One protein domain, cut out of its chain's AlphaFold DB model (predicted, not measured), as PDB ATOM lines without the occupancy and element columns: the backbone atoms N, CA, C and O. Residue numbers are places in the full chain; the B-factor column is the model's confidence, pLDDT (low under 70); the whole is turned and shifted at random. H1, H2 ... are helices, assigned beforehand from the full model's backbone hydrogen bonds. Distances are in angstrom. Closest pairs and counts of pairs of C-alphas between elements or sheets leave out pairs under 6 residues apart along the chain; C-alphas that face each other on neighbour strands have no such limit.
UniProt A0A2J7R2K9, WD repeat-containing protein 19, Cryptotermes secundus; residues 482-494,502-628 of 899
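Overview. This is residues 482 to 494 and 502 to 628 of the 899 residues of the protein "WD repeat-containing protein 19" of Cryptotermes secundus (UniProt A0A2J7R2K9). Ten short helices follow one another along a rod, the chain folding back and forth from helix to helix in a loose, zigzag solenoid of helical hairpins, in which H3, H4 and H5 make one triangle and H7, H8 and H9 another. The row makes a rod, with H1 and H10 at its two ends, the helices set mostly across its length, and a thin join between H5 and H6. The printed part has 140 residues with ten named helices, H1 to H10 in chain order, and no named strand; the class is all helix. The whole is loose, with a radius of gyration of the C-alphas of 18.1 A, and spans 64 by 28 by 26 A.

Arrangement. H1, residues 485 to 494, touches H2, residues 502 to 511, at C-alphas 489 and 504, 6.8 A apart and their closest, with a shallow tilt of 35.0 degrees, only just short of steep. H2 forms a hairpin with H3, residues 514 to 523, at 6 degrees; their closest C-alphas, 505 and 517, are 4.7 A apart. H3 through H9 form an up-and-down bundle, each helix running against the one before it, with H4 at residues 527 to 536, H5 at 540 to 549, H6 at 557 to 569, H7 at 573 to 582, H8 at 586 to 599 and H9 at 604 to 617. H3 and H4 touch at C-alphas 518 and 530, 5.2 A apart, and H4 and H5 at 534 and 540, 5.3 A. H5 and H6 only just touch, with 3 pairs of C-alphas within 8 A, the closest being 544 and 563 at 7.0 A; H6 uses residues 560 to 563 alone, and the tilt of 36 degrees is only just steep. H6 and H7 come closest at C-alphas 564 and 576, 4.7 A apart, H7 and H8 at 577 and 589, 4.2 A, and H8 and H9 at 586 and 617, 6.1 A. H9 touches H10, residues 620 to 628, with residues 610 to 615 alone; C-alphas 614 and 623 are their closest, 5.8 A apart. H1 and H10 are apart. In each of the ten helices every O i to N i+4 pair is within hydrogen-bond range.

Along the chain. H1 begins at C-alpha 485, (9.785, 8.098, -57.166). H6 begins at C-alpha 557, (-16.018, -0.604, -37.223), and measures 18.4 A from first to last C-alpha. H8 and H9, the longest with 14 residues each, both measure 19.8 A. H10 ends at C-alpha 628, (-44.772, 0.282, -45.467).

Size, cuts and confidence. The C-alphas of Leu 482 and Glu 628, the two farthest apart, are 64.6 A apart. Residues 495 to 501 are cut out, and C-alphas 494 and 502 are 14.7 A apart across the cut. Of the links printed whole, H5 to H6 is short but not tight and the others are tight. Residues 598 to 605 stand free, of which 598 and 599 belong to H8 and 604 and 605 to H9. The mean pLDDT of the printed part is 77.0, with residues 549 to 558, 599 to 602 and 618 under 70.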
ATOM      1  N   LEU A 482      18.561   5.879 -56.943       73.19
ATOM      2  CA  LEU A 482      18.219   6.116 -58.352       73.19
ATOM      3  C   LEU A 482      17.285   7.320 -58.570       73.19
ATOM      4  O   LEU A 482      17.089   7.701 -59.719       73.19
ATOM      5  N   ASN A 483      16.762   7.943 -57.503       72.81
ATOM      6  CA  ASN A 483      15.876   9.119 -57.547       72.81
ATOM      7  C   ASN A 483      14.665   8.970 -58.502       72.81
ATOM      8  O   ASN A 483      14.266   9.932 -59.156       72.81
ATOM      9  N   ASN A 484      14.049   7.786 -58.549       79.06
ATOM     10  CA  ASN A 484      12.891   7.476 -59.394       79.06
ATOM     11  C   ASN A 484      11.634   7.212 -58.537       79.06
ATOM     12  O   ASN A 484      11.284   6.054 -58.290       79.06
ATOM     13  N   PRO A 485      10.934   8.260 -58.061       75.31
ATOM     14  CA  PRO A 485       9.785   8.098 -57.166       75.31
ATOM     15  C   PRO A 485       8.539   7.534 -57.862       75.31
ATOM     16  O   PRO A 485       7.725   6.888 -57.210       75.31
ATOM     17  N   GLU A 486       8.388   7.744 -59.172       79.19
ATOM     18  CA  GLU A 486       7.247   7.236 -59.949       79.19
ATOM     19  C   GLU A 486       7.243   5.704 -60.009       79.19
ATOM     20  O   GLU A 486       6.223   5.073 -59.732       79.19
ATOM     21  N   GLU A 487       8.407   5.103 -60.263       76.88
ATOM     22  CA  GLU A 487       8.563   3.647 -60.302       76.88
ATOM     23  C   GLU A 487       8.372   3.030 -58.911       76.88
ATOM     24  O   GLU A 487       7.698   2.016 -58.754       76.88
ATOM     25  N   ALA A 488       8.886   3.686 -57.863       77.06
ATOM     26  CA  ALA A 488       8.662   3.259 -56.483       77.06
ATOM     27  C   ALA A 488       7.167   3.270 -56.108       77.06
ATOM     28  O   ALA A 488       6.688   2.358 -55.436       77.06
ATOM     29  N   VAL A 489       6.414   4.274 -56.566       79.56
ATOM     30  CA  VAL A 489       4.959   4.353 -56.381       79.56
ATOM     31  C   VAL A 489       4.238   3.237 -57.126       79.56
ATOM     32  O   VAL A 489       3.363   2.600 -56.539       79.56
ATOM     33  N   HIS A 490       4.601   2.989 -58.384       80.25
ATOM     34  CA  HIS A 490       4.019   1.920 -59.189       80.25
ATOM     35  C   HIS A 490       4.229   0.557 -58.521       80.25
ATOM     36  O   HIS A 490       3.267  -0.154 -58.233       80.25
ATOM     37  N   VAL A 491       5.474   0.259 -58.138       79.56
ATOM     38  CA  VAL A 491       5.843  -0.977 -57.442       79.56
ATOM     39  C   VAL A 491       5.059  -1.144 -56.139       79.56
ATOM     40  O   VAL A 491       4.556  -2.230 -55.860       79.56
ATOM     41  N   VAL A 492       4.893  -0.091 -55.336       80.00
ATOM     42  CA  VAL A 492       4.111  -0.160 -54.088       80.00
ATOM     43  C   VAL A 492       2.615  -0.349 -54.346       80.00
ATOM     44  O   VAL A 492       1.961  -1.061 -53.588       80.00
ATOM     45  N   GLN A 493       2.057   0.249 -55.398       75.62
ATOM     46  CA  GLN A 493       0.648   0.060 -55.760       75.62
ATOM     47  C   GLN A 493       0.365  -1.362 -56.252       75.62
ATOM     48  O   GLN A 493      -0.676  -1.921 -55.908       75.62
ATOM     49  N   GLU A 494       1.292  -1.962 -57.001       75.62
ATOM     50  CA  GLU A 494       1.184  -3.351 -57.450       75.62
ATOM     51  C   GLU A 494       1.391  -4.351 -56.309       75.62
ATOM     52  O   GLU A 494       0.646  -5.321 -56.179       75.62
ATOM     53  N   LYS A 502       5.099   2.755 -46.408       81.12
ATOM     54  CA  LYS A 502       5.656   3.683 -45.402       81.12
ATOM     55  C   LYS A 502       6.820   4.502 -45.947       81.12
ATOM     56  O   LYS A 502       6.912   5.694 -45.652       81.12
ATOM     57  N   MET A 503       7.712   3.880 -46.718       81.19
ATOM     58  CA  MET A 503       8.842   4.574 -47.344       81.19
ATOM     59  C   MET A 503       8.348   5.642 -48.327       81.19
ATOM     60  O   MET A 503       8.777   6.795 -48.250       81.19
ATOM     61  N   VAL A 504       7.360   5.297 -49.155       81.81
ATOM     62  CA  VAL A 504       6.712   6.221 -50.096       81.81
ATOM     63  C   VAL A 504       5.914   7.315 -49.370       81.81
ATOM     64  O   VAL A 504       6.039   8.491 -49.708       81.81
ATOM     65  N   ALA A 505       5.160   6.984 -48.317       80.06
ATOM     66  CA  ALA A 505       4.422   7.967 -47.519       80.06
ATOM     67  C   ALA A 505       5.348   9.004 -46.862       80.06
ATOM     68  O   ALA A 505       5.080  10.204 -46.926       80.06
ATOM     69  N   ARG A 506       6.475   8.567 -46.284       82.44
ATOM     70  CA  ARG A 506       7.492   9.467 -45.709       82.44
ATOM     71  C   ARG A 506       8.143  10.350 -46.767       82.44
ATOM     72  O   ARG A 506       8.453  11.506 -46.484       82.44
ATOM     73  N   PHE A 507       8.350   9.824 -47.970       82.88
ATOM     74  CA  PHE A 507       8.865  10.601 -49.091       82.88
ATOM     75  C   PHE A 507       7.885  11.718 -49.492       82.88
ATOM     76  O   PHE A 507       8.281  12.881 -49.546       82.88
ATOM     77  N   PHE A 508       6.590  11.416 -49.642       81.81
ATOM     78  CA  PHE A 508       5.567  12.427 -49.953       81.81
ATOM     79  C   PHE A 508       5.326  13.438 -48.824       81.81
ATOM     80  O   PHE A 508       5.103  14.615 -49.106       81.81
ATOM     81  N   GLN A 509       5.460  13.032 -47.556       81.44
ATOM     82  CA  GLN A 509       5.449  13.962 -46.419       81.44
ATOM     83  C   GLN A 509       6.592  14.982 -46.497       81.44
ATOM     84  O   GLN A 509       6.373  16.160 -46.226       81.44
ATOM     85  N   ARG A 510       7.801  14.567 -46.908       80.81
ATOM     86  CA  ARG A 510       8.934  15.492 -47.115       80.81
ATOM     87  C   ARG A 510       8.705  16.442 -48.291       80.81
ATOM     88  O   ARG A 510       9.217  17.557 -48.262       80.81
ATOM     89  N   LEU A 511       7.950  16.011 -49.302       80.62
ATOM     90  CA  LEU A 511       7.595  16.818 -50.472       80.62
ATOM     91  C   LEU A 511       6.388  17.746 -50.246       80.62
ATOM     92  O   LEU A 511       6.140  18.620 -51.072       80.62
ATOM     93  N   GLY A 512       5.647  17.581 -49.145       75.94
ATOM     94  CA  GLY A 512       4.468  18.389 -48.822       75.94
ATOM     95  C   GLY A 512       3.179  17.979 -49.551       75.94
ATOM     96  O   GLY A 512       2.197  18.718 -49.494       75.94
ATOM     97  N   ASP A 513       3.144  16.813 -50.210       82.88
ATOM     98  CA  ASP A 513       1.923  16.262 -50.816       82.88
ATOM     99  C   ASP A 513       1.162  15.384 -49.810       82.88
ATOM    100  O   ASP A 513       1.296  14.157 -49.754       82.88
ATOM    101  N   TYR A 514       0.344  16.042 -48.990       80.56
ATOM    102  CA  TYR A 514      -0.421  15.385 -47.930       80.56
ATOM    103  C   TYR A 514      -1.550  14.489 -48.457       80.56
ATOM    104  O   TYR A 514      -1.897  13.517 -47.791       80.56
ATOM    105  N   ARG A 515      -2.086  14.746 -49.660       78.94
ATOM    106  CA  ARG A 515      -3.151  13.912 -50.251       78.94
ATOM    107  C   ARG A 515      -2.622  12.524 -50.592       78.94
ATOM    108  O   ARG A 515      -3.214  11.518 -50.198       78.94
ATOM    109  N   SER A 516      -1.481  12.475 -51.276       80.12
ATOM    110  CA  SER A 516      -0.803  11.218 -51.603       80.12
ATOM    111  C   SER A 516      -0.280  10.532 -50.342       80.12
ATOM    112  O   SER A 516      -0.438   9.321 -50.194       80.12
ATOM    113  N   ALA A 517       0.251  11.297 -49.381       80.75
ATOM    114  CA  ALA A 517       0.696  10.755 -48.101       80.75
ATOM    115  C   ALA A 517      -0.440  10.075 -47.317       80.75
ATOM    116  O   ALA A 517      -0.243   8.956 -46.857       80.75
ATOM    117  N   ILE A 518      -1.632  10.681 -47.210       79.69
ATOM    118  CA  ILE A 518      -2.795  10.063 -46.542       79.69
ATOM    119  C   ILE A 518      -3.168   8.747 -47.234       79.69
ATOM    120  O   ILE A 518      -3.343   7.733 -46.561       79.69
ATOM    121  N   ARG A 519      -3.205   8.722 -48.572       78.62
ATOM    122  CA  ARG A 519      -3.503   7.506 -49.341       78.62
ATOM    123  C   ARG A 519      -2.500   6.382 -49.056       78.62
ATOM    124  O   ARG A 519      -2.919   5.265 -48.763       78.62
ATOM    125  N   PHE A 520      -1.195   6.663 -49.083       78.94
ATOM    126  CA  PHE A 520      -0.166   5.654 -48.792       78.94
ATOM    127  C   PHE A 520      -0.090   5.268 -47.307       78.94
ATOM    128  O   PHE A 520       0.218   4.119 -47.001       78.94
ATOM    129  N   LEU A 521      -0.428   6.172 -46.380       79.12
ATOM    130  CA  LEU A 521      -0.514   5.865 -44.949       79.12
ATOM    131  C   LEU A 521      -1.668   4.907 -44.639       79.12
ATOM    132  O   LEU A 521      -1.463   3.951 -43.887       79.12
ATOM    133  N   VAL A 522      -2.836   5.110 -45.261       77.00
ATOM    134  CA  VAL A 522      -3.970   4.176 -45.162       77.00
ATOM    135  C   VAL A 522      -3.603   2.821 -45.774       77.00
ATOM    136  O   VAL A 522      -3.803   1.799 -45.122       77.00
ATOM    137  N   LEU A 523      -2.953   2.798 -46.946       75.25
ATOM    138  CA  LEU A 523      -2.395   1.572 -47.544       75.25
ATOM    139  C   LEU A 523      -1.382   0.865 -46.623       75.25
ATOM    140  O   LEU A 523      -1.338  -0.360 -46.573       75.25
ATOM    141  N   SER A 524      -0.599   1.622 -45.852       72.25
ATOM    142  CA  SER A 524       0.369   1.083 -44.888       72.25
ATOM    143  C   SER A 524      -0.225   0.672 -43.532       72.25
ATOM    144  O   SER A 524       0.527   0.306 -42.624       72.25
ATOM    145  N   ARG A 525      -1.559   0.727 -43.382       71.56
ATOM    146  CA  ARG A 525      -2.309   0.391 -42.155       71.56
ATOM    147  C   ARG A 525      -2.016   1.303 -40.954       71.56
ATOM    148  O   ARG A 525      -2.229   0.923 -39.805       71.56
ATOM    149  N   CYS A 526      -1.540   2.523 -41.198       77.06
ATOM    150  CA  CYS A 526      -1.306   3.536 -40.165       77.06
ATOM    151  C   CYS A 526      -2.494   4.509 -40.086       77.06
ATOM    152  O   CYS A 526      -2.361   5.697 -40.381       77.06
ATOM    153  N   HIS A 527      -3.667   3.992 -39.702       74.56
ATOM    154  CA  HIS A 527      -4.931   4.742 -39.679       74.56
ATOM    155  C   HIS A 527      -4.911   5.932 -38.709       74.56
ATOM    156  O   HIS A 527      -5.422   6.991 -39.053       74.56
ATOM    157  N   ASP A 528      -4.243   5.815 -37.557       75.88
ATOM    158  CA  ASP A 528      -4.142   6.911 -36.581       75.88
ATOM    159  C   ASP A 528      -3.355   8.112 -37.132       75.88
ATOM    160  O   ASP A 528      -3.782   9.262 -37.005       75.88
ATOM    161  N   GLU A 529      -2.219   7.851 -37.788       78.19
ATOM    162  CA  GLU A 529      -1.403   8.890 -38.429       78.19
ATOM    163  C   GLU A 529      -2.142   9.500 -39.628       78.19
ATOM    164  O   GLU A 529      -2.147  10.720 -39.796       78.19
ATOM    165  N   ALA A 530      -2.828   8.672 -40.423       77.06
ATOM    166  CA  ALA A 530      -3.641   9.126 -41.548       77.06
ATOM    167  C   ALA A 530      -4.844   9.980 -41.101       77.06
ATOM    168  O   ALA A 530      -5.110  11.012 -41.715       77.06
ATOM    169  N   PHE A 531      -5.527   9.608 -40.013       77.56
ATOM    170  CA  PHE A 531      -6.660  10.348 -39.449       77.56
ATOM    171  C   PHE A 531      -6.228  11.700 -38.883       77.56
ATOM    172  O   PHE A 531      -6.873  12.721 -39.133       77.56
ATOM    173  N   GLN A 532      -5.117  11.743 -38.141       81.44
ATOM    174  CA  GLN A 532      -4.574  13.001 -37.625       81.44
ATOM    175  C   GLN A 532      -4.166  13.935 -38.766       81.44
ATOM    176  O   GLN A 532      -4.499  15.121 -38.725       81.44
ATOM    177  N   LEU A 533      -3.511  13.398 -39.799       81.31
ATOM    178  CA  LEU A 533      -3.095  14.165 -40.969       81.31
ATOM    179  C   LEU A 533      -4.308  14.679 -41.767       81.31
ATOM    180  O   LEU A 533      -4.352  15.853 -42.132       81.31
ATOM    181  N   ALA A 534      -5.338  13.850 -41.960       79.94
ATOM    182  CA  ALA A 534      -6.584  14.235 -42.626       79.94
ATOM    183  C   ALA A 534      -7.368  15.302 -41.845       79.94
ATOM    184  O   ALA A 534      -7.878  16.254 -42.442       79.94
ATOM    185  N   ARG A 535      -7.416  15.201 -40.510       79.81
ATOM    186  CA  ARG A 535      -8.075  16.183 -39.639       79.81
ATOM    187  C   ARG A 535      -7.358  17.530 -39.637       79.81
ATOM    188  O   ARG A 535      -8.018  18.563 -39.687       79.81
ATOM    189  N   GLN A 536      -6.025  17.531 -39.578       80.88
ATOM    190  CA  GLN A 536      -5.221  18.760 -39.576       80.88
ATOM    191  C   GLN A 536      -5.324  19.531 -40.897       80.88
ATOM    192  O   GLN A 536      -5.274  20.759 -40.890       80.88
ATOM    193  N   HIS A 537      -5.502  18.826 -42.017       80.12
ATOM    194  CA  HIS A 537      -5.547  19.418 -43.355       80.12
ATOM    195  C   HIS A 537      -6.954  19.479 -43.980       80.12
ATOM    196  O   HIS A 537      -7.065  19.771 -45.170       80.12
ATOM    197  N   HIS A 538      -8.019  19.242 -43.200       76.38
ATOM    198  CA  HIS A 538      -9.424  19.263 -43.646       76.38
ATOM    199  C   HIS A 538      -9.729  18.327 -44.839       76.38
ATOM    200  O   HIS A 538     -10.453  18.691 -45.761       76.38
ATOM    201  N   GLN A 539      -9.176  17.110 -44.835       78.44
ATOM    202  CA  GLN A 539      -9.338  16.096 -45.891       78.44
ATOM    203  C   GLN A 539     -10.027  14.821 -45.370       78.44
ATOM    204  O   GLN A 539      -9.653  13.706 -45.730       78.44
ATOM    205  N   MET A 540     -11.039  14.978 -44.507       75.31
ATOM    206  CA  MET A 540     -11.763  13.851 -43.895       75.31
ATOM    207  C   MET A 540     -12.627  13.068 -44.890       75.31
ATOM    208  O   MET A 540     -12.751  11.855 -44.751       75.31
ATOM    209  N   GLU A 541     -13.168  13.727 -45.919       74.69
ATOM    210  CA  GLU A 541     -13.885  13.054 -47.013       74.69
ATOM    211  C   GLU A 541     -12.950  12.125 -47.794       74.69
ATOM    212  O   GLU A 541     -13.271  10.958 -47.971       74.69
ATOM    213  N   LEU A 542     -11.750  12.599 -48.150       75.19
ATOM    214  CA  LEU A 542     -10.724  11.795 -48.826       75.19
ATOM    215  C   LEU A 542     -10.288  10.603 -47.960       75.19
ATOM    216  O   LEU A 542     -10.114   9.502 -48.466       75.19
ATOM    217  N   TYR A 543     -10.131  10.803 -46.649       78.12
ATOM    218  CA  TYR A 543      -9.834   9.713 -45.718       78.12
ATOM    219  C   TYR A 543     -10.972   8.685 -45.669       78.12
ATOM    220  O   TYR A 543     -10.707   7.487 -45.742       78.12
ATOM    221  N   GLY A 544     -12.225   9.144 -45.606       71.81
ATOM    222  CA  GLY A 544     -13.410   8.291 -45.613       71.81
ATOM    223  C   GLY A 544     -13.589   7.529 -46.925       71.81
ATOM    224  O   GLY A 544     -13.878   6.341 -46.878       71.81
ATOM    225  N   GLU A 545     -13.381   8.179 -48.072       75.12
ATOM    226  CA  GLU A 545     -13.406   7.568 -49.407       75.12
ATOM    227  C   GLU A 545     -12.315   6.510 -49.549       75.12
ATOM    228  O   GLU A 545     -12.629   5.365 -49.861       75.12
ATOM    229  N   VAL A 546     -11.065   6.854 -49.216       75.06
ATOM    230  CA  VAL A 546      -9.934   5.920 -49.269       75.06
ATOM    231  C   VAL A 546     -10.161   4.743 -48.322       75.06
ATOM    232  O   VAL A 546      -9.834   3.626 -48.703       75.06
ATOM    233  N   LEU A 547     -10.761   4.941 -47.144       74.75
ATOM    234  CA  LEU A 547     -11.163   3.864 -46.228       74.75
ATOM    235  C   LEU A 547     -12.266   2.963 -46.792       74.75
ATOM    236  O   LEU A 547     -12.195   1.751 -46.617       74.75
ATOM    237  N   THR A 548     -13.281   3.526 -47.455       70.12
ATOM    238  CA  THR A 548     -14.308   2.717 -48.137       70.12
ATOM    239  C   THR A 548     -13.775   1.997 -49.373       70.12
ATOM    240  O   THR A 548     -14.271   0.918 -49.674       70.12
ATOM    241  N   ASP A 549     -12.785   2.556 -50.070       67.06
ATOM    242  CA  ASP A 549     -12.182   1.964 -51.271       67.06
ATOM    243  C   ASP A 549     -11.110   0.918 -50.928       67.06
ATOM    244  O   ASP A 549     -10.913  -0.049 -51.669       67.06
ATOM    245  N   SER A 550     -10.433   1.061 -49.782       62.16
ATOM    246  CA  SER A 550      -9.529   0.047 -49.226       62.16
ATOM    247  C   SER A 550     -10.324  -1.063 -48.531       62.16
ATOM    248  O   SER A 550     -10.234  -1.284 -47.328       62.16
ATOM    249  N   LEU A 551     -11.108  -1.790 -49.334       53.84
ATOM    250  CA  LEU A 551     -11.842  -3.011 -48.983       53.84
ATOM    251  C   LEU A 551     -10.888  -4.186 -48.693       53.84
ATOM    252  O   LEU A 551     -10.915  -5.214 -49.368       53.84
ATOM    253  N   GLU A 552     -10.025  -4.048 -47.690       52.31
ATOM    254  CA  GLU A 552      -9.305  -5.168 -47.085       52.31
ATOM    255  C   GLU A 552      -9.849  -5.413 -45.669       52.31
ATOM    256  O   GLU A 552     -10.187  -4.483 -44.942       52.31
ATOM    257  N   ALA A 553      -9.970  -6.691 -45.306       49.91
ATOM    258  CA  ALA A 553     -10.768  -7.247 -44.204       49.91
ATOM    259  C   ALA A 553     -10.418  -6.792 -42.764       49.91
ATOM    260  O   ALA A 553     -10.946  -7.359 -41.811       49.91
ATOM    261  N   ASP A 554      -9.570  -5.776 -42.594       50.84
ATOM    262  CA  ASP A 554      -9.010  -5.342 -41.309       50.84
ATOM    263  C   ASP A 554      -9.453  -3.926 -40.871       50.84
ATOM    264  O   ASP A 554      -8.970  -3.428 -39.850       50.84
ATOM    265  N   VAL A 555     -10.365  -3.256 -41.593       59.59
ATOM    266  CA  VAL A 555     -10.880  -1.942 -41.159       59.59
ATOM    267  C   VAL A 555     -11.811  -2.115 -39.957       59.59
ATOM    268  O   VAL A 555     -12.818  -2.825 -40.023       59.59
ATOM    269  N   LYS A 556     -11.497  -1.459 -38.834       65.50
ATOM    270  CA  LYS A 556     -12.299  -1.584 -37.614       65.50
ATOM    271  C   LYS A 556     -13.611  -0.802 -37.766       65.50
ATOM    272  O   LYS A 556     -13.582   0.363 -38.161       65.50
ATOM    273  N   PRO A 557     -14.752  -1.347 -37.303       67.12
ATOM    274  CA  PRO A 557     -16.018  -0.604 -37.223       67.12
ATOM    275  C   PRO A 557     -15.917   0.704 -36.412       67.12
ATOM    276  O   PRO A 557     -16.717   1.623 -36.573       67.12
ATOM    277  N   GLN A 558     -14.914   0.804 -35.533       69.69
ATOM    278  CA  GLN A 558     -14.614   1.996 -34.736       69.69
ATOM    279  C   GLN A 558     -14.126   3.180 -35.586       69.69
ATOM    280  O   GLN A 558     -14.485   4.319 -35.286       69.69
ATOM    281  N   ASP A 559     -13.385   2.924 -36.666       72.38
ATOM    282  CA  ASP A 559     -12.857   3.974 -37.544       72.38
ATOM    283  C   ASP A 559     -13.999   4.615 -38.346       72.38
ATOM    284  O   ASP A 559     -14.111   5.842 -38.406       72.38
ATOM    285  N   PHE A 560     -14.940   3.799 -38.841       76.06
ATOM    286  CA  PHE A 560     -16.171   4.279 -39.476       76.06
ATOM    287  C   PHE A 560     -17.117   4.984 -38.498       76.06
ATOM    288  O   PHE A 560     -17.737   5.973 -38.876       76.06
ATOM    289  N   ASN A 561     -17.183   4.555 -37.233       79.88
ATOM    290  CA  ASN A 561     -17.940   5.270 -36.199       79.88
ATOM    291  C   ASN A 561     -17.370   6.668 -35.921       79.88
ATOM    292  O   ASN A 561     -18.131   7.619 -35.753       79.88
ATOM    293  N   SER A 562     -16.042   6.820 -35.899       79.38
ATOM    294  CA  SER A 562     -15.405   8.130 -35.705       79.38
ATOM    295  C   SER A 562     -15.703   9.098 -36.860       79.38
ATOM    296  O   SER A 562     -15.958  10.281 -36.627       79.38
ATOM    297  N   LEU A 563     -15.761   8.576 -38.091       79.25
ATOM    298  CA  LEU A 563     -16.196   9.307 -39.282       79.25
ATOM    299  C   LEU A 563     -17.692   9.638 -39.237       79.25
ATOM    300  O   LEU A 563     -18.075  10.777 -39.499       79.25
ATOM    301  N   ALA A 564     -18.539   8.680 -38.856       77.62
ATOM    302  CA  ALA A 564     -19.983   8.873 -38.761       77.62
ATOM    303  C   ALA A 564     -20.351   9.958 -37.737       77.62
ATOM    304  O   ALA A 564     -21.158  10.831 -38.047       77.62
ATOM    305  N   LEU A 565     -19.700   9.973 -36.568       82.00
ATOM    306  CA  LEU A 565     -19.885  11.007 -35.542       82.00
ATOM    307  C   LEU A 565     -19.420  12.395 -36.008       82.00
ATOM    308  O   LEU A 565     -20.033  13.399 -35.649       82.00
ATOM    309  N   HIS A 566     -18.353  12.466 -36.812       81.94
ATOM    310  CA  HIS A 566     -17.892  13.726 -37.401       81.94
ATOM    311  C   HIS A 566     -18.950  14.311 -38.346       81.94
ATOM    312  O   HIS A 566     -19.352  15.461 -38.182       81.94
ATOM    313  N   PHE A 567     -19.455  13.503 -39.285       79.38
ATOM    314  CA  PHE A 567     -20.474  13.941 -40.244       79.38
ATOM    315  C   PHE A 567     -21.864  14.144 -39.617       79.38
ATOM    316  O   PHE A 567     -22.638  14.968 -40.107       79.38
ATOM    317  N   GLU A 568     -22.175  13.461 -38.511       78.88
ATOM    318  CA  GLU A 568     -23.348  13.755 -37.676       78.88
ATOM    319  C   GLU A 568     -23.235  15.148 -37.034       78.88
ATOM    320  O   GLU A 568     -24.196  15.915 -37.067       78.88
ATOM    321  N   GLY A 569     -22.048  15.523 -36.540       78.12
ATOM    322  CA  GLY A 569     -21.768  16.869 -36.025       78.12
ATOM    323  C   GLY A 569     -21.844  17.979 -37.084       78.12
ATOM    324  O   GLY A 569     -22.173  19.117 -36.757       78.12
ATOM    325  N   GLU A 570     -21.597  17.650 -38.355       79.12
ATOM    326  CA  GLU A 570     -21.707  18.565 -39.504       79.12
ATOM    327  C   GLU A 570     -23.126  18.635 -40.111       79.12
ATOM    328  O   GLU A 570     -23.337  19.328 -41.105       79.12
ATOM    329  N   ASN A 571     -24.118  17.957 -39.515       72.88
ATOM    330  CA  ASN A 571     -25.499  17.831 -40.011       72.88
ATOM    331  C   ASN A 571     -25.635  17.176 -41.405       72.88
ATOM    332  O   ASN A 571     -26.649  17.361 -42.083       72.88
ATOM    333  N   ASN A 572     -24.657  16.378 -41.846       80.00
ATOM    334  CA  ASN A 572     -24.735  15.659 -43.121       80.00
ATOM    335  C   ASN A 572     -25.329  14.252 -42.934       80.00
ATOM    336  O   ASN A 572     -24.614  13.248 -42.913       80.00
ATOM    337  N   SER A 573     -26.661  14.172 -42.824       80.00
ATOM    338  CA  SER A 573     -27.392  12.919 -42.559       80.00
ATOM    339  C   SER A 573     -27.186  11.822 -43.613       80.00
ATOM    340  O   SER A 573     -27.331  10.644 -43.294       80.00
ATOM    341  N   MET A 574     -26.832  12.177 -44.855       80.00
ATOM    342  CA  MET A 574     -26.590  11.202 -45.926       80.00
ATOM    343  C   MET A 574     -25.243  10.488 -45.746       80.00
ATOM    344  O   MET A 574     -25.190   9.258 -45.751       80.00
ATOM    345  N   LEU A 575     -24.160  11.246 -45.539       79.25
ATOM    346  CA  LEU A 575     -22.839  10.668 -45.272       79.25
ATOM    347  C   LEU A 575     -22.797   9.986 -43.902       79.25
ATOM    348  O   LEU A 575     -22.249   8.893 -43.793       79.25
ATOM    349  N   ALA A 576     -23.454  10.561 -42.890       81.06
ATOM    350  CA  ALA A 576     -23.610   9.919 -41.589       81.06
ATOM    351  C   ALA A 576     -24.325   8.563 -41.717       81.06
ATOM    352  O   ALA A 576     -23.828   7.563 -41.208       81.06
ATOM    353  N   GLY A 577     -25.432   8.491 -42.471       79.75
ATOM    354  CA  GLY A 577     -26.130   7.234 -42.758       79.75
ATOM    355  C   GLY A 577     -25.249   6.201 -43.474       79.75
ATOM    356  O   GLY A 577     -25.247   5.030 -43.096       79.75
ATOM    357  N   LYS A 578     -24.441   6.636 -44.451       81.56
ATOM    358  CA  LYS A 578     -23.484   5.782 -45.178       81.56
ATOM    359  C   LYS A 578     -22.377   5.236 -44.267       81.56
ATOM    360  O   LYS A 578     -22.098   4.041 -44.299       81.56
ATOM    361  N   TYR A 579     -21.749   6.070 -43.442       82.81
ATOM    362  CA  TYR A 579     -20.676   5.614 -42.550       82.81
ATOM    363  C   TYR A 579     -21.209   4.807 -41.358       82.81
ATOM    364  O   TYR A 579     -20.550   3.851 -40.961       82.81
ATOM    365  N   TYR A 580     -22.421   5.086 -40.855       83.94
ATOM    366  CA  TYR A 580     -23.089   4.224 -39.868       83.94
ATOM    367  C   TYR A 580     -23.433   2.839 -40.430       83.94
ATOM    368  O   TYR A 580     -23.321   1.848 -39.711       83.94
ATOM    369  N   TYR A 581     -23.790   2.752 -41.717       81.94
ATOM    370  CA  TYR A 581     -23.949   1.473 -42.411       81.94
ATOM    371  C   TYR A 581     -22.636   0.676 -42.438       81.94
ATOM    372  O   TYR A 581     -22.620  -0.486 -42.035       81.94
ATOM    373  N   HIS A 582     -21.520   1.309 -42.820       77.00
ATOM    374  CA  HIS A 582     -20.198   0.668 -42.802       77.00
ATOM    375  C   HIS A 582     -19.684   0.364 -41.381       77.00
ATOM    376  O   HIS A 582     -18.896  -0.562 -41.199       77.00
ATOM    377  N   ALA A 583     -20.156   1.092 -40.366       78.50
ATOM    378  CA  ALA A 583     -19.846   0.845 -38.960       78.50
ATOM    379  C   ALA A 583     -20.684  -0.281 -38.312       78.50
ATOM    380  O   ALA A 583     -20.414  -0.646 -37.169       78.50
ATOM    381  N   GLY A 584     -21.687  -0.830 -39.012       76.19
ATOM    382  CA  GLY A 584     -22.564  -1.900 -38.511       76.19
ATOM    383  C   GLY A 584     -23.747  -1.432 -37.647       76.19
ATOM    384  O   GLY A 584     -24.520  -2.259 -37.166       76.19
ATOM    385  N   ASP A 585     -23.939  -0.120 -37.477       84.12
ATOM    386  CA  ASP A 585     -25.037   0.483 -36.705       84.12
ATOM    387  C   ASP A 585     -26.273   0.709 -37.612       84.12
ATOM    388  O   ASP A 585     -26.673   1.836 -37.925       84.12
ATOM    389  N   TYR A 586     -26.911  -0.383 -38.053       82.75
ATOM    390  CA  TYR A 586     -27.975  -0.347 -39.072       82.75
ATOM    391  C   TYR A 586     -29.237   0.429 -38.662       82.75
ATOM    392  O   TYR A 586     -29.890   1.041 -39.507       82.75
ATOM    393  N   SER A 587     -29.573   0.460 -37.371       82.50
ATOM    394  CA  SER A 587     -30.747   1.181 -36.858       82.50
ATOM    395  C   SER A 587     -30.592   2.702 -36.971       82.50
ATOM    396  O   SER A 587     -31.521   3.397 -37.391       82.50
ATOM    397  N   LYS A 588     -29.403   3.234 -36.653       82.06
ATOM    398  CA  LYS A 588     -29.072   4.654 -36.842       82.06
ATOM    399  C   LYS A 588     -28.911   4.980 -38.319       82.06
ATOM    400  O   LYS A 588     -29.448   5.994 -38.760       82.06
ATOM    401  N   ALA A 589     -28.245   4.105 -39.077       83.75
ATOM    402  CA  ALA A 589     -28.093   4.259 -40.519       83.75
ATOM    403  C   ALA A 589     -29.462   4.419 -41.195       83.75
ATOM    404  O   ALA A 589     -29.703   5.426 -41.861       83.75
ATOM    405  N   LEU A 590     -30.402   3.499 -40.939       80.62
ATOM    406  CA  LEU A 590     -31.742   3.573 -41.517       80.62
ATOM    407  C   LEU A 590     -32.518   4.791 -41.010       80.62
ATOM    408  O   LEU A 590     -33.184   5.441 -41.803       80.62
ATOM    409  N   LYS A 591     -32.396   5.173 -39.734       83.75
ATOM    410  CA  LYS A 591     -33.053   6.378 -39.198       83.75
ATOM    411  C   LYS A 591     -32.611   7.656 -39.922       83.75
ATOM    412  O   LYS A 591     -33.464   8.461 -40.295       83.75
ATOM    413  N   HIS A 592     -31.306   7.838 -40.132       82.69
ATOM    414  CA  HIS A 592     -30.772   8.997 -40.853       82.69
ATOM    415  C   HIS A 592     -31.124   8.956 -42.345       82.69
ATOM    416  O   HIS A 592     -31.505   9.982 -42.906       82.69
ATOM    417  N   LEU A 593     -31.105   7.775 -42.973       81.06
ATOM    418  CA  LEU A 593     -31.536   7.608 -44.365       81.06
ATOM    419  C   LEU A 593     -33.044   7.860 -44.532       81.06
ATOM    420  O   LEU A 593     -33.446   8.568 -45.448       81.06
ATOM    421  N   MET A 594     -33.886   7.388 -43.609       77.12
ATOM    422  CA  MET A 594     -35.327   7.660 -43.596       77.12
ATOM    423  C   MET A 594     -35.637   9.139 -43.355       77.12
ATOM    424  O   MET A 594     -36.608   9.653 -43.905       77.12
ATOM    425  N   GLN A 595     -34.828   9.845 -42.560       78.94
ATOM    426  CA  GLN A 595     -34.961  11.292 -42.388       78.94
ATOM    427  C   GLN A 595     -34.737  12.036 -43.713       78.94
ATOM    428  O   GLN A 595     -35.460  12.988 -44.005       78.94
ATOM    429  N   VAL A 596     -33.789  11.573 -44.534       77.25
ATOM    430  CA  VAL A 596     -33.549  12.109 -45.883       77.25
ATOM    431  C   VAL A 596     -34.682  11.722 -46.838       77.25
ATOM    432  O   VAL A 596     -35.187  12.586 -47.549       77.25
ATOM    433  N   LEU A 597     -35.152  10.471 -46.807       72.19
ATOM    434  CA  LEU A 597     -36.243   9.987 -47.666       72.19
ATOM    435  C   LEU A 597     -37.583  10.686 -47.399       72.19
ATOM    436  O   LEU A 597     -38.313  10.984 -48.339       72.19
ATOM    437  N   LYS A 598     -37.885  11.012 -46.136       71.19
ATOM    438  CA  LYS A 598     -39.070  11.806 -45.762       71.19
ATOM    439  C   LYS A 598     -38.977  13.262 -46.219       71.19
ATOM    440  O   LYS A 598     -40.001  13.893 -46.457       71.19
ATOM    441  N   ALA A 599     -37.762  13.806 -46.316       67.88
ATOM    442  CA  ALA A 599     -37.529  15.168 -46.790       67.88
ATOM    443  C   ALA A 599     -37.497  15.257 -48.327       67.88
ATOM    444  O   ALA A 599     -37.863  16.292 -48.880       67.88
ATOM    445  N   ASN A 600     -37.068  14.193 -49.013       68.56
ATOM    446  CA  ASN A 600     -36.937  14.146 -50.466       68.56
ATOM    447  C   ASN A 600     -37.289  12.741 -50.995       68.56
ATOM    448  O   ASN A 600     -36.466  11.825 -50.986       68.56
ATOM    449  N   SER A 601     -38.537  12.564 -51.436       62.34
ATOM    450  CA  SER A 601     -39.164  11.242 -51.600       62.34
ATOM    451  C   SER A 601     -38.830  10.505 -52.908       62.34
ATOM    452  O   SER A 601     -39.354   9.411 -53.144       62.34
ATOM    453  N   GLU A 602     -37.963  11.072 -53.752       60.97
ATOM    454  CA  GLU A 602     -37.642  10.552 -55.090       60.97
ATOM    455  C   GLU A 602     -36.159  10.213 -55.316       60.97
ATOM    456  O   GLU A 602     -35.833   9.761 -56.408       60.97
ATOM    457  N   ASP A 603     -35.250  10.388 -54.345       72.00
ATOM    458  CA  ASP A 603     -33.824  10.113 -54.595       72.00
ATOM    459  C   ASP A 603     -33.545   8.594 -54.674       72.00
ATOM    460  O   ASP A 603     -33.530   7.903 -53.644       72.00
ATOM    461  N   PRO A 604     -33.289   8.034 -55.877       72.06
ATOM    462  CA  PRO A 604     -33.141   6.594 -56.052       72.06
ATOM    463  C   PRO A 604     -31.892   6.046 -55.352       72.06
ATOM    464  O   PRO A 604     -31.858   4.857 -55.036       72.06
ATOM    465  N   LYS A 605     -30.880   6.892 -55.091       75.06
ATOM    466  CA  LYS A 605     -29.618   6.491 -54.445       75.06
ATOM    467  C   LYS A 605     -29.790   6.260 -52.948       75.06
ATOM    468  O   LYS A 605     -29.164   5.371 -52.377       75.06
ATOM    469  N   VAL A 606     -30.644   7.055 -52.309       78.62
ATOM    470  CA  VAL A 606     -30.946   6.916 -50.880       78.62
ATOM    471  C   VAL A 606     -31.839   5.695 -50.657       78.62
ATOM    472  O   VAL A 606     -31.621   4.943 -49.711       78.62
ATOM    473  N   ILE A 607     -32.788   5.442 -51.570       78.94
ATOM    474  CA  ILE A 607     -33.656   4.255 -51.531       78.94
ATOM    475  C   ILE A 607     -32.837   2.974 -51.728       78.94
ATOM    476  O   ILE A 607     -33.042   2.014 -50.991       78.94
ATOM    477  N   SER A 608     -31.887   2.941 -52.672       80.88
ATOM    478  CA  SER A 608     -31.020   1.768 -52.846       80.88
ATOM    479  C   SER A 608     -30.150   1.504 -51.618       80.88
ATOM    480  O   SER A 608     -30.098   0.368 -51.161       80.88
ATOM    481  N   LEU A 609     -29.549   2.549 -51.036       80.56
ATOM    482  CA  LEU A 609     -28.738   2.416 -49.823       80.56
ATOM    483  C   LEU A 609     -29.585   1.961 -48.620       80.56
ATOM    484  O   LEU A 609     -29.142   1.134 -47.834       80.56
ATOM    485  N   ALA A 610     -30.832   2.428 -48.500       81.56
ATOM    486  CA  ALA A 610     -31.764   1.961 -47.472       81.56
ATOM    487  C   ALA A 610     -32.171   0.486 -47.664       81.56
ATOM    488  O   ALA A 610     -32.266  -0.249 -46.682       81.56
ATOM    489  N   ILE A 611     -32.370   0.033 -48.910       81.88
ATOM    490  CA  ILE A 611     -32.628  -1.381 -49.229       81.88
ATOM    491  C   ILE A 611     -31.422  -2.248 -48.847       81.88
ATOM    492  O   ILE A 611     -31.610  -3.301 -48.245       81.88
ATOM    493  N   GLU A 612     -30.200  -1.803 -49.146       80.19
ATOM    494  CA  GLU A 612     -28.966  -2.503 -48.765       80.19
ATOM    495  C   GLU A 612     -28.807  -2.589 -47.242       80.19
ATOM    496  O   GLU A 612     -28.543  -3.667 -46.713       80.19
ATOM    497  N   VAL A 613     -29.063  -1.493 -46.518       82.62
ATOM    498  CA  VAL A 613     -29.042  -1.465 -45.045       82.62
ATOM    499  C   VAL A 613     -30.021  -2.484 -44.463       82.62
ATOM    500  O   VAL A 613     -29.644  -3.255 -43.586       82.62
ATOM    501  N   VAL A 614     -31.263  -2.525 -44.955       82.69
ATOM    502  CA  VAL A 614     -32.289  -3.469 -44.477       82.69
ATOM    503  C   VAL A 614     -31.965  -4.915 -44.859       82.69
ATOM    504  O   VAL A 614     -32.211  -5.827 -44.069       82.69
ATOM    505  N   ALA A 615     -31.398  -5.137 -46.046       77.44
ATOM    506  CA  ALA A 615     -30.972  -6.460 -46.485       77.44
ATOM    507  C   ALA A 615     -29.860  -7.022 -45.590       77.44
ATOM    508  O   ALA A 615     -29.955  -8.164 -45.144       77.44
ATOM    509  N   VAL A 616     -28.848  -6.210 -45.267       80.19
ATOM    510  CA  VAL A 616     -27.727  -6.623 -44.408       80.19
ATOM    511  C   VAL A 616     -28.155  -6.750 -42.945       80.19
ATOM    512  O   VAL A 616     -27.761  -7.704 -42.277       80.19
ATOM    513  N   ALA A 617     -29.005  -5.847 -42.447       79.25
ATOM    514  CA  ALA A 617     -29.466  -5.867 -41.059       79.25
ATOM    515  C   ALA A 617     -30.272  -7.125 -40.696       79.25
ATOM    516  O   ALA A 617     -30.316  -7.492 -39.526       79.25
ATOM    517  N   SER A 618     -30.926  -7.771 -41.674       69.88
ATOM    518  CA  SER A 618     -31.792  -8.951 -41.480       69.88
ATOM    519  C   SER A 618     -32.889  -8.785 -40.409       69.88
ATOM    520  O   SER A 618     -33.477  -9.771 -39.975       69.88
ATOM    521  N   ASP A 619     -33.206  -7.552 -40.009       82.00
ATOM    522  CA  ASP A 619     -34.213  -7.230 -38.995       82.00
ATOM    523  C   ASP A 619     -35.593  -7.057 -39.648       82.00
ATOM    524  O   ASP A 619     -35.788  -6.209 -40.528       82.00
ATOM    525  N   ASP A 620     -36.563  -7.862 -39.212       79.19
ATOM    526  CA  ASP A 620     -37.941  -7.811 -39.701       79.19
ATOM    527  C   ASP A 620     -38.620  -6.470 -39.406       79.19
ATOM    528  O   ASP A 620     -39.424  -6.013 -40.216       79.19
ATOM    529  N   HIS A 621     -38.276  -5.797 -38.304       82.19
ATOM    530  CA  HIS A 621     -38.900  -4.526 -37.942       82.19
ATOM    531  C   HIS A 621     -38.463  -3.391 -38.874       82.19
ATOM    532  O   HIS A 621     -39.299  -2.635 -39.373       82.19
ATOM    533  N   LEU A 622     -37.162  -3.305 -39.159       81.12
ATOM    534  CA  LEU A 622     -36.605  -2.340 -40.113       81.12
ATOM    535  C   LEU A 622     -37.120  -2.604 -41.536       81.12
ATOM    536  O   LEU A 622     -37.384  -1.668 -42.293       81.12
ATOM    537  N   ALA A 623     -37.319  -3.874 -41.890       79.94
ATOM    538  CA  ALA A 623     -37.885  -4.248 -43.175       79.94
ATOM    539  C   ALA A 623     -39.367  -3.896 -43.304       79.94
ATOM    540  O   ALA A 623     -39.750  -3.363 -44.341       79.94
ATOM    541  N   SER A 624     -40.186  -4.133 -42.277       82.69
ATOM    542  CA  SER A 624     -41.586  -3.693 -42.267       82.69
ATOM    543  C   SER A 624     -41.694  -2.179 -42.438       82.69
ATOM    544  O   SER A 624     -42.446  -1.731 -43.295       82.69
ATOM    545  N   GLN A 625     -40.864  -1.399 -41.734       81.88
ATOM    546  CA  GLN A 625     -40.828   0.063 -41.879       81.88
ATOM    547  C   GLN A 625     -40.492   0.512 -43.310       81.88
ATOM    548  O   GLN A 625     -41.079   1.469 -43.818       81.88
ATOM    549  N   LEU A 626     -39.560  -0.175 -43.983       81.75
ATOM    550  CA  LEU A 626     -39.219   0.127 -45.373       81.75
ATOM    551  C   LEU A 626     -40.296  -0.364 -46.360       81.75
ATOM    552  O   LEU A 626     -40.558   0.312 -47.351       81.75
ATOM    553  N   ILE A 627     -40.949  -1.501 -46.099       82.25
ATOM    554  CA  ILE A 627     -42.043  -2.036 -46.932       82.25
ATOM    555  C   ILE A 627     -43.274  -1.127 -46.862       82.25
ATOM    556  O   ILE A 627     -43.813  -0.782 -47.912       82.25
ATOM    557  N   GLU A 628     -43.678  -0.684 -45.668       81.50
ATOM    558  CA  GLU A 628     -44.772   0.282 -45.467       81.50
ATOM    559  C   GLU A 628     -44.509   1.585 -46.240       81.50
ATOM    560  O   GLU A 628     -45.401   2.135 -46.890       81.50
TER     561      GLU A 628